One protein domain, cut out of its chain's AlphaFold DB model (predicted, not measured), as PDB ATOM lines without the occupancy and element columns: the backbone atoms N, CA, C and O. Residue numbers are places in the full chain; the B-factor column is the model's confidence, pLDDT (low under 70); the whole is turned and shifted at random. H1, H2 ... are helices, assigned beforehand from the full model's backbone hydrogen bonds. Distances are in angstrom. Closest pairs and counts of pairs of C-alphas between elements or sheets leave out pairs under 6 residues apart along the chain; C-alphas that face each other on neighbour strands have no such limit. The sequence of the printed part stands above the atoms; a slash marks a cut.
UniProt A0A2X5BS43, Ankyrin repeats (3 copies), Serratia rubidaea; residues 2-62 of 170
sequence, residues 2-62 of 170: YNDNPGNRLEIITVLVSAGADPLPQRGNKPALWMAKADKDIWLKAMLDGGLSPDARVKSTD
ATOM      1  N   TYR A   2      55.413 -74.203 -23.344       49.59
ATOM      2  CA  TYR A   2      53.948 -74.182 -23.266       49.59
ATOM      3  C   TYR A   2      53.525 -74.549 -21.839       49.59
ATOM      4  O   TYR A   2      53.308 -75.716 -21.548       49.59
ATOM      5  N   ASN A   3      53.478 -73.526 -20.988       51.53
ATOM      6  CA  ASN A   3      53.147 -73.508 -19.560       51.53
ATOM      7  C   ASN A   3      52.456 -74.777 -18.999       51.53
ATOM      8  O   ASN A   3      51.332 -75.114 -19.390       51.53
ATOM      9  N   ASP A   4      53.126 -75.420 -18.041       54.75
ATOM     10  CA  ASP A   4      52.831 -76.700 -17.372       54.75
ATOM     11  C   ASP A   4      51.593 -76.689 -16.449       54.75
ATOM     12  O   ASP A   4      51.576 -77.322 -15.397       54.75
ATOM     13  N   ASN A   5      50.521 -75.984 -16.819       60.78
ATOM     14  CA  ASN A   5      49.268 -76.007 -16.064       60.78
ATOM     15  C   ASN A   5      48.081 -76.410 -16.959       60.78
ATOM     16  O   ASN A   5      47.390 -75.548 -17.517       60.78
ATOM     17  N   PRO A   6      47.860 -77.723 -17.171       71.62
ATOM     18  CA  PRO A   6      46.665 -78.206 -17.853       71.62
ATOM     19  C   PRO A   6      45.394 -77.886 -17.053       71.62
ATOM     20  O   PRO A   6      44.389 -77.561 -17.671       71.62
ATOM     21  N   GLY A   7      45.446 -77.869 -15.715       79.88
ATOM     22  CA  GLY A   7      44.283 -77.650 -14.843       79.88
ATOM     23  C   GLY A   7      43.525 -76.356 -15.146       79.88
ATOM     24  O   GLY A   7      42.356 -76.407 -15.520       79.88
ATOM     25  N   ASN A   8      44.209 -75.208 -15.107       85.62
ATOM     26  CA  ASN A   8      43.563 -73.912 -15.370       85.62
ATOM     27  C   ASN A   8      42.973 -73.831 -16.789       85.62
ATOM     28  O   ASN A   8      41.937 -73.210 -17.008       85.62
ATOM     29  N   ARG A   9      43.632 -74.445 -17.780       88.69
ATOM     30  CA  ARG A   9      43.145 -74.440 -19.170       88.69
ATOM     31  C   ARG A   9      41.930 -75.343 -19.356       88.69
ATOM     32  O   ARG A   9      41.044 -74.990 -20.127       88.69
ATOM     33  N   LEU A  10      41.892 -76.481 -18.666       93.75
ATOM     34  CA  LEU A  10      40.737 -77.376 -18.656       93.75
ATOM     35  C   LEU A  10      39.521 -76.670 -18.051       93.75
ATOM     36  O   LEU A  10      38.463 -76.675 -18.670       93.75
ATOM     37  N   GLU A  11      39.695 -75.978 -16.921       94.81
ATOM     38  CA  GLU A  11      38.620 -75.204 -16.290       94.81
ATOM     39  C   GLU A  11      38.092 -74.097 -17.213       94.81
ATOM     40  O   GLU A  11      36.883 -73.979 -17.402       94.81
ATOM     41  N   ILE A  12      38.982 -73.346 -17.878       94.75
ATOM     42  CA  ILE A  12      38.579 -72.345 -18.879       94.75
ATOM     43  C   ILE A  12      37.741 -72.987 -19.993       94.75
ATOM     44  O   ILE A  12      36.723 -72.421 -20.385       94.75
ATOM     45  N   ILE A  13      38.135 -74.157 -20.506       96.06
ATOM     46  CA  ILE A  13      37.373 -74.855 -21.554       96.06
ATOM     47  C   ILE A  13      35.989 -75.245 -21.041       96.06
ATOM     48  O   ILE A  13      35.001 -74.955 -21.711       96.06
ATOM     49  N   THR A  14      35.903 -75.850 -19.857       97.44
ATOM     50  CA  THR A  14      34.626 -76.225 -19.242       97.44
ATOM     51  C   THR A  14      33.709 -75.013 -19.090       97.44
ATOM     52  O   THR A  14      32.558 -75.063 -19.524       97.44
ATOM     53  N   VAL A  15      34.226 -73.896 -18.568       97.88
ATOM     54  CA  VAL A  15      33.460 -72.652 -18.411       97.88
ATOM     55  C   VAL A  15      32.997 -72.111 -19.763       97.88
ATOM     56  O   VAL A  15      31.821 -71.780 -19.904       97.88
ATOM     57  N   LEU A  16      33.868 -72.063 -20.776       97.69
ATOM     58  CA  LEU A  16      33.501 -71.579 -22.110       97.69
ATOM     59  C   LEU A  16      32.359 -72.399 -22.718       97.69
ATOM     60  O   LEU A  16      31.403 -71.813 -23.225       97.69
ATOM     61  N   VAL A  17      32.431 -73.730 -22.647       98.00
ATOM     62  CA  VAL A  17      31.370 -74.598 -23.182       98.00
ATOM     63  C   VAL A  17      30.076 -74.434 -22.385       98.00
ATOM     64  O   VAL A  17      29.017 -74.276 -22.989       98.00
ATOM     65  N   SER A  18      30.160 -74.327 -21.053       98.12
ATOM     66  CA  SER A  18      28.986 -74.077 -20.203       98.12
ATOM     67  C   SER A  18      28.325 -72.718 -20.470       98.12
ATOM     68  O   SER A  18      27.112 -72.576 -20.336       98.12
ATOM     69  N   ALA A  19      29.107 -71.731 -20.922       98.12
ATOM     70  CA  ALA A  19      28.628 -70.420 -21.354       98.12
ATOM     71  C   ALA A  19      28.077 -70.415 -22.796       98.12
ATOM     72  O   ALA A  19      27.655 -69.367 -23.288       98.12
ATOM     73  N   GLY A  20      28.074 -71.562 -23.483       96.31
ATOM     74  CA  GLY A  20      27.515 -71.733 -24.825       96.31
ATOM     75  C   GLY A  20      28.532 -71.704 -25.966       96.31
ATOM     76  O   GLY A  20      28.127 -71.685 -27.131       96.31
ATOM     77  N   ALA A  21      29.841 -71.708 -25.685       96.69
ATOM     78  CA  ALA A  21      30.834 -71.913 -26.734       96.69
ATOM     79  C   ALA A  21      30.678 -73.322 -27.319       96.69
ATOM     80  O   ALA A  21      30.769 -74.313 -26.602       96.69
ATOM     81  N   ASP A  22      30.462 -73.414 -28.629       95.88
ATOM     82  CA  ASP A  22      30.238 -74.682 -29.324       95.88
ATOM     83  C   ASP A  22      31.573 -75.350 -29.716       95.88
ATOM     84  O   ASP A  22      32.296 -74.794 -30.550       95.88
ATOM     85  N   PRO A  23      31.918 -76.540 -29.180       95.62
ATOM     86  CA  PRO A  23      33.125 -77.285 -29.559       95.62
ATOM     87  C   PRO A  23      33.049 -77.960 -30.936       95.62
ATOM     88  O   PRO A  23      34.060 -78.476 -31.425       95.62
ATOM     89  N   LEU A  24      31.867 -77.980 -31.560       95.88
ATOM     90  CA  LEU A  24      31.598 -78.500 -32.902       95.88
ATOM     91  C   LEU A  24      30.854 -77.458 -33.762       95.88
ATOM     92  O   LEU A  24      29.793 -77.753 -34.333       95.88
ATOM     93  N   PRO A  25      31.419 -76.247 -33.937       94.75
ATOM     94  CA  PRO A  25      30.747 -75.168 -34.645       94.75
ATOM     95  C   PRO A  25      30.529 -75.530 -36.114       94.75
ATOM     96  O   PRO A  25      31.275 -76.316 -36.707       94.75
ATOM     97  N   GLN A  26      29.518 -74.929 -36.750       91.38
ATOM     98  CA  GLN A  26      29.219 -75.192 -38.163       91.38
ATOM     99  C   GLN A  26      30.403 -74.823 -39.071       91.38
ATOM    100  O   GLN A  26      30.780 -75.611 -39.939       91.38
ATOM    101  N   ARG A  27      31.012 -73.655 -38.836       89.94
ATOM    102  CA  ARG A  27      32.176 -73.138 -39.567       89.94
ATOM    103  C   ARG A  27      33.387 -73.038 -38.642       89.94
ATOM    104  O   ARG A  27      33.230 -72.752 -37.461       89.94
ATOM    105  N   GLY A  28      34.580 -73.217 -39.204       90.31
ATOM    106  CA  GLY A  28      35.842 -73.149 -38.467       90.31
ATOM    107  C   GLY A  28      36.284 -74.490 -37.880       90.31
ATOM    108  O   GLY A  28      35.809 -75.557 -38.280       90.31
ATOM    109  N   ASN A  29      37.232 -74.412 -36.951       91.50
ATOM    110  CA  ASN A  29      37.839 -75.576 -36.314       91.50
ATOM    111  C   ASN A  29      36.841 -76.267 -35.381       91.50
ATOM    112  O   ASN A  29      36.097 -75.603 -34.664       91.50
ATOM    113  N   LYS A  30      36.851 -77.602 -35.377       95.56
ATOM    114  CA  LYS A  30      35.987 -78.442 -34.540       95.56
ATOM    115  C   LYS A  30      36.842 -79.106 -33.458       95.56
ATOM    116  O   LYS A  30      37.223 -80.266 -33.628       95.56
ATOM    117  N   PRO A  31      37.230 -78.368 -32.400       95.69
ATOM    118  CA  PRO A  31      38.213 -78.833 -31.425       95.69
ATOM    119  C   PRO A  31      37.841 -80.172 -30.786       95.69
ATOM    120  O   PRO A  31      38.739 -80.975 -30.558       95.69
ATOM    121  N   ALA A  32      36.553 -80.466 -30.575       96.56
ATOM    122  CA  ALA A  32      36.153 -81.752 -30.007       96.56
ATOM    123  C   ALA A  32      36.514 -82.948 -30.912       96.56
ATOM    124  O   ALA A  32      37.023 -83.949 -30.412       96.56
ATOM    125  N   LEU A  33      36.378 -82.816 -32.243       96.50
ATOM    126  CA  LEU A  33      36.828 -83.855 -33.185       96.50
ATOM    127  C   LEU A  33      38.345 -84.050 -33.123       96.50
ATOM    128  O   LEU A  33      38.838 -85.173 -33.151       96.50
ATOM    129  N   TRP A  34      39.099 -82.952 -33.032       95.12
ATOM    130  CA  TRP A  34      40.554 -83.024 -32.929       95.12
ATOM    131  C   TRP A  34      40.996 -83.700 -31.637       95.12
ATOM    132  O   TRP A  34      41.931 -84.491 -31.676       95.12
ATOM    133  N   MET A  35      40.335 -83.417 -30.511       96.12
ATOM    134  CA  MET A  35      40.676 -84.054 -29.238       96.12
ATOM    135  C   MET A  35      40.322 -85.543 -29.234       96.12
ATOM    136  O   MET A  35      41.127 -86.339 -28.756       96.12
ATOM    137  N   ALA A  36      39.183 -85.917 -29.830       96.00
ATOM    138  CA  ALA A  36      38.799 -87.313 -30.038       96.00
ATOM    139  C   ALA A  36      39.845 -88.066 -30.876       96.00
ATOM    140  O   ALA A  36      40.352 -89.099 -30.457       96.00
ATOM    141  N   LYS A  37      40.253 -87.508 -32.019       96.00
ATOM    142  CA  LYS A  37      41.235 -88.139 -32.913       96.00
ATOM    143  C   LYS A  37      42.665 -88.161 -32.364       96.00
ATOM    144  O   LYS A  37      43.427 -89.074 -32.663       96.00
ATOM    145  N   ALA A  38      43.069 -87.136 -31.616       92.12
ATOM    146  CA  ALA A  38      44.449 -86.967 -31.153       92.12
ATOM    147  C   ALA A  38      44.749 -87.653 -29.809       92.12
ATOM    148  O   ALA A  38      45.824 -87.421 -29.249       92.12
ATOM    149  N   ASP A  39      43.813 -88.455 -29.295       90.25
ATOM    150  CA  ASP A  39      43.929 -89.139 -28.006       90.25
ATOM    151  C   ASP A  39      44.173 -88.161 -26.842       90.25
ATOM    152  O   ASP A  39      45.126 -88.247 -26.066       90.25
ATOM    153  N   LYS A  40      43.355 -87.104 -26.821       92.12
ATOM    154  CA  LYS A  40      43.414 -85.999 -25.859       92.12
ATOM    155  C   LYS A  40      42.182 -86.026 -24.962       92.12
ATOM    156  O   LYS A  40      41.453 -85.038 -24.854       92.12
ATOM    157  N   ASP A  41      41.975 -87.174 -24.328       91.56
ATOM    158  CA  ASP A  41      40.860 -87.496 -23.439       91.56
ATOM    159  C   ASP A  41      40.607 -86.412 -22.379       91.56
ATOM    160  O   ASP A  41      39.473 -85.970 -22.245       91.56
ATOM    161  N   ILE A  42      41.641 -85.879 -21.712       93.94
ATOM    162  CA  ILE A  42      41.468 -84.841 -20.680       93.94
ATOM    163  C   ILE A  42      40.804 -83.572 -21.234       93.94
ATOM    164  O   ILE A  42      39.967 -82.960 -20.575       93.94
ATOM    165  N   TRP A  43      41.136 -83.192 -22.469       95.31
ATOM    166  CA  TRP A  43      40.623 -81.984 -23.112       95.31
ATOM    167  C   TRP A  43      39.212 -82.205 -23.647       95.31
ATOM    168  O   TRP A  43      38.358 -81.331 -23.503       95.31
ATOM    169  N   LEU A  44      38.952 -83.386 -24.215       97.12
ATOM    170  CA  LEU A  44      37.605 -83.792 -24.609       97.12
ATOM    171  C   LEU A  44      36.688 -83.881 -23.381       97.12
ATOM    172  O   LEU A  44      35.566 -83.383 -23.414       97.12
ATOM    173  N   LYS A  45      37.192 -84.423 -22.268       97.19
ATOM    174  CA  LYS A  45      36.493 -84.514 -20.986       97.19
ATOM    175  C   LYS A  45      36.068 -83.139 -20.488       97.19
ATOM    176  O   LYS A  45      34.905 -82.978 -20.152       97.19
ATOM    177  N   ALA A  46      36.958 -82.145 -20.513       97.38
ATOM    178  CA  ALA A  46      36.612 -80.780 -20.115       97.38
ATOM    179  C   ALA A  46      35.473 -80.182 -20.962       97.38
ATOM    180  O   ALA A  46      34.619 -79.477 -20.426       97.38
ATOM    181  N   MET A  47      35.424 -80.486 -22.266       98.00
ATOM    182  CA  MET A  47      34.324 -80.058 -23.141       98.00
ATOM    183  C   MET A  47      33.010 -80.766 -22.789       98.00
ATOM    184  O   MET A  47      31.970 -80.117 -22.723       98.00
ATOM    185  N   LEU A  48      33.054 -82.079 -22.535       98.06
ATOM    186  CA  LEU A  48      31.892 -82.867 -22.102       98.06
ATOM    187  C   LEU A  48      31.378 -82.396 -20.731       98.06
ATOM    188  O   LEU A  48      30.176 -82.245 -20.549       98.06
ATOM    189  N   ASP A  49      32.281 -82.100 -19.791       97.81
ATOM    190  CA  ASP A  49      31.956 -81.547 -18.467       97.81
ATOM    191  C   ASP A  49      31.303 -80.161 -18.574       97.81
ATOM    192  O   ASP A  49      30.453 -79.810 -17.761       97.81
ATOM    193  N   GLY A  50      31.656 -79.387 -19.605       97.69
ATOM    194  CA  GLY A  50      31.027 -78.103 -19.910       97.69
ATOM    195  C   GLY A  50      29.677 -78.210 -20.625       97.69
ATOM    196  O   GLY A  50      29.058 -77.184 -20.883       97.69
ATOM    197  N   GLY A  51      29.204 -79.418 -20.949       97.62
ATOM    198  CA  GLY A  51      27.888 -79.644 -21.553       97.62
ATOM    199  C   GLY A  51      27.898 -80.028 -23.034       97.62
ATOM    200  O   GLY A  51      26.832 -80.094 -23.649       97.62
ATOM    201  N   LEU A  52      29.061 -80.314 -23.632       97.94
ATOM    202  CA  LEU A  52      29.092 -80.978 -24.938       97.94
ATOM    203  C   LEU A  52      28.428 -82.358 -24.821       97.94
ATOM    204  O   LEU A  52      28.821 -83.171 -23.987       97.94
ATOM    205  N   SER A  53      27.454 -82.640 -25.686       97.94
ATOM    206  CA  SER A  53      26.841 -83.968 -25.739       97.94
ATOM    207  C   SER A  53      27.863 -85.030 -26.183       97.94
ATOM    208  O   SER A  53      28.598 -84.793 -27.147       97.94
ATOM    209  N   PRO A  54      27.907 -86.216 -25.549       97.62
ATOM    210  CA  PRO A  54      28.720 -87.336 -26.028       97.62
ATOM    211  C   PRO A  54      28.270 -87.831 -27.416       97.62
ATOM    212  O   PRO A  54      29.098 -88.296 -28.195       97.62
ATOM    213  N   ASP A  55      26.994 -87.623 -27.763       98.00
ATOM    214  CA  ASP A  55      26.398 -87.928 -29.072       98.00
ATOM    215  C   ASP A  55      26.486 -86.768 -30.062       98.00
ATOM    216  O   ASP A  55      25.761 -86.724 -31.059       98.00
ATOM    217  N   ALA A  56      27.330 -85.770 -29.792       96.94
ATOM    218  CA  ALA A  56      27.392 -84.601 -30.644       96.94
ATOM    219  C   ALA A  56      27.796 -84.977 -32.082       96.94
ATOM    220  O   ALA A  56      28.705 -85.773 -32.336       96.94
ATOM    221  N   ARG A  57      27.092 -84.377 -33.044       95.94
ATOM    222  CA  ARG A  57      27.256 -84.638 -34.476       95.94
ATOM    223  C   ARG A  57      27.753 -83.386 -35.173       95.94
ATOM    224  O   ARG A  57      27.422 -82.256 -34.806       95.94
ATOM    225  N   VAL A  58      28.537 -83.576 -36.225       94.25
ATOM    226  CA  VAL A  58      28.978 -82.488 -37.091       94.25
ATOM    227  C   VAL A  58      27.767 -81.912 -37.817       94.25
ATOM    228  O   VAL A  58      27.217 -82.542 -38.714       94.25
ATOM    229  N   LYS A  59      27.398 -80.673 -37.484       91.94
ATOM    230  CA  LYS A  59      26.191 -79.992 -37.995       91.94
ATOM    231  C   LYS A  59      26.031 -79.999 -39.523       91.94
ATOM    232  O   LYS A  59      24.913 -79.946 -40.013       91.94
ATOM    233  N   SER A  60      27.128 -80.015 -40.284       89.69
ATOM    234  CA  SER A  60      27.095 -79.964 -41.755       89.69
ATOM    235  C   SER A  60      26.902 -81.320 -42.433       89.69
ATOM    236  O   SER A  60      26.421 -81.362 -43.559       89.69
ATOM    237  N   THR A  61      27.332 -82.408 -41.797       90.94
ATOM    238  CA  THR A  61      27.374 -83.752 -42.404       90.94
ATOM    239  C   THR A  61      26.560 -84.777 -41.628       90.94
ATOM    240  O   THR A  61      26.453 -85.917 -42.073       90.94
ATOM    241  N   ASP A  62      26.028 -84.385 -40.471       91.19
ATOM    242  CA  ASP A  62      25.389 -85.267 -39.500       91.19
ATOM    243  C   ASP A  62      26.293 -86.439 -39.050       91.19
ATOM    244  O   ASP A  62      25.833 -87.526 -38.695       91.19
TER     245      ASP A  62
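What this domain is: This is residues 2 to 62 of the 170 residues of the protein "Ankyrin repeats (3 copies)" of Serratia rubidaea (UniProt A0A2X5BS43). What shape do these atoms make? Three helices form a small core with H3 in the middle: H1, the longest, packs on H3 nearly side by side with it, while H2 folds against H3 in a short hairpin and stays apart from H1. A long loop, residues 19 to 30, joins H1 to H2, and a second long stretch without a named element, residues 50 to 62, follows H3. What is it made of, and how large is it? The printed part has 61 residues with three named helices, in the order H1, H2, H3, and no named strand; its class is all helix, though the helices hold 29 of the 61 residues. It is compact, with a radius of gyration of the C-alphas of 11.5 A, and the C-alphas span 36 by 25 by 20 A along their three main axes.

Where its parts are: Where is the first helix? H1 is residues 6 to 18, from C-alpha 6 at (46.665, -78.206, -17.853) to C-alpha 18 at (28.986, -74.077, -20.203), 18.3 A from first to last C-alpha. Where are the other two? H2 is residues 31 to 37, 9.9 A from first to last C-alpha. H3 is residues 41 to 49, 11.8 A long in the same measure, and it ends with C-alpha 49 at (31.956, -81.547, -18.467).

How they stand to each other: How does H1 stand to H3? They touch, and their closest C-alphas, those of Thr 14 and Ala 46, are 5.0 A apart. They run the same way at a shallow tilt of 33 degrees, only just short of steep. How does H2 stand to the others? H2 and H3 touch and form a helical hairpin, running opposite ways at a steep tilt of 43 degrees; their closest C-alphas, those of Met 35 and Leu 44, are 5.6 A apart. H1 and H2 are apart. What do the backbone N and O atoms show? In H1, H2 and H3 every O i to N i+4 pair is within hydrogen-bond range.

The domain as a whole: How far does it reach? The two C-alphas farthest apart are those of Asp 4 and Thr 61, at 36.4 A. Is anything missing, and which links are long? The printed part has no cut from residue 2 to residue 62. The link from H1 to H2, 12 residues, is long, and the link from H2 to H3, 3 residues, is tight. Where is confidence low? The mean pLDDT of the printed part is 91.7, and residues 2 to 5 of this predicted model are under 70.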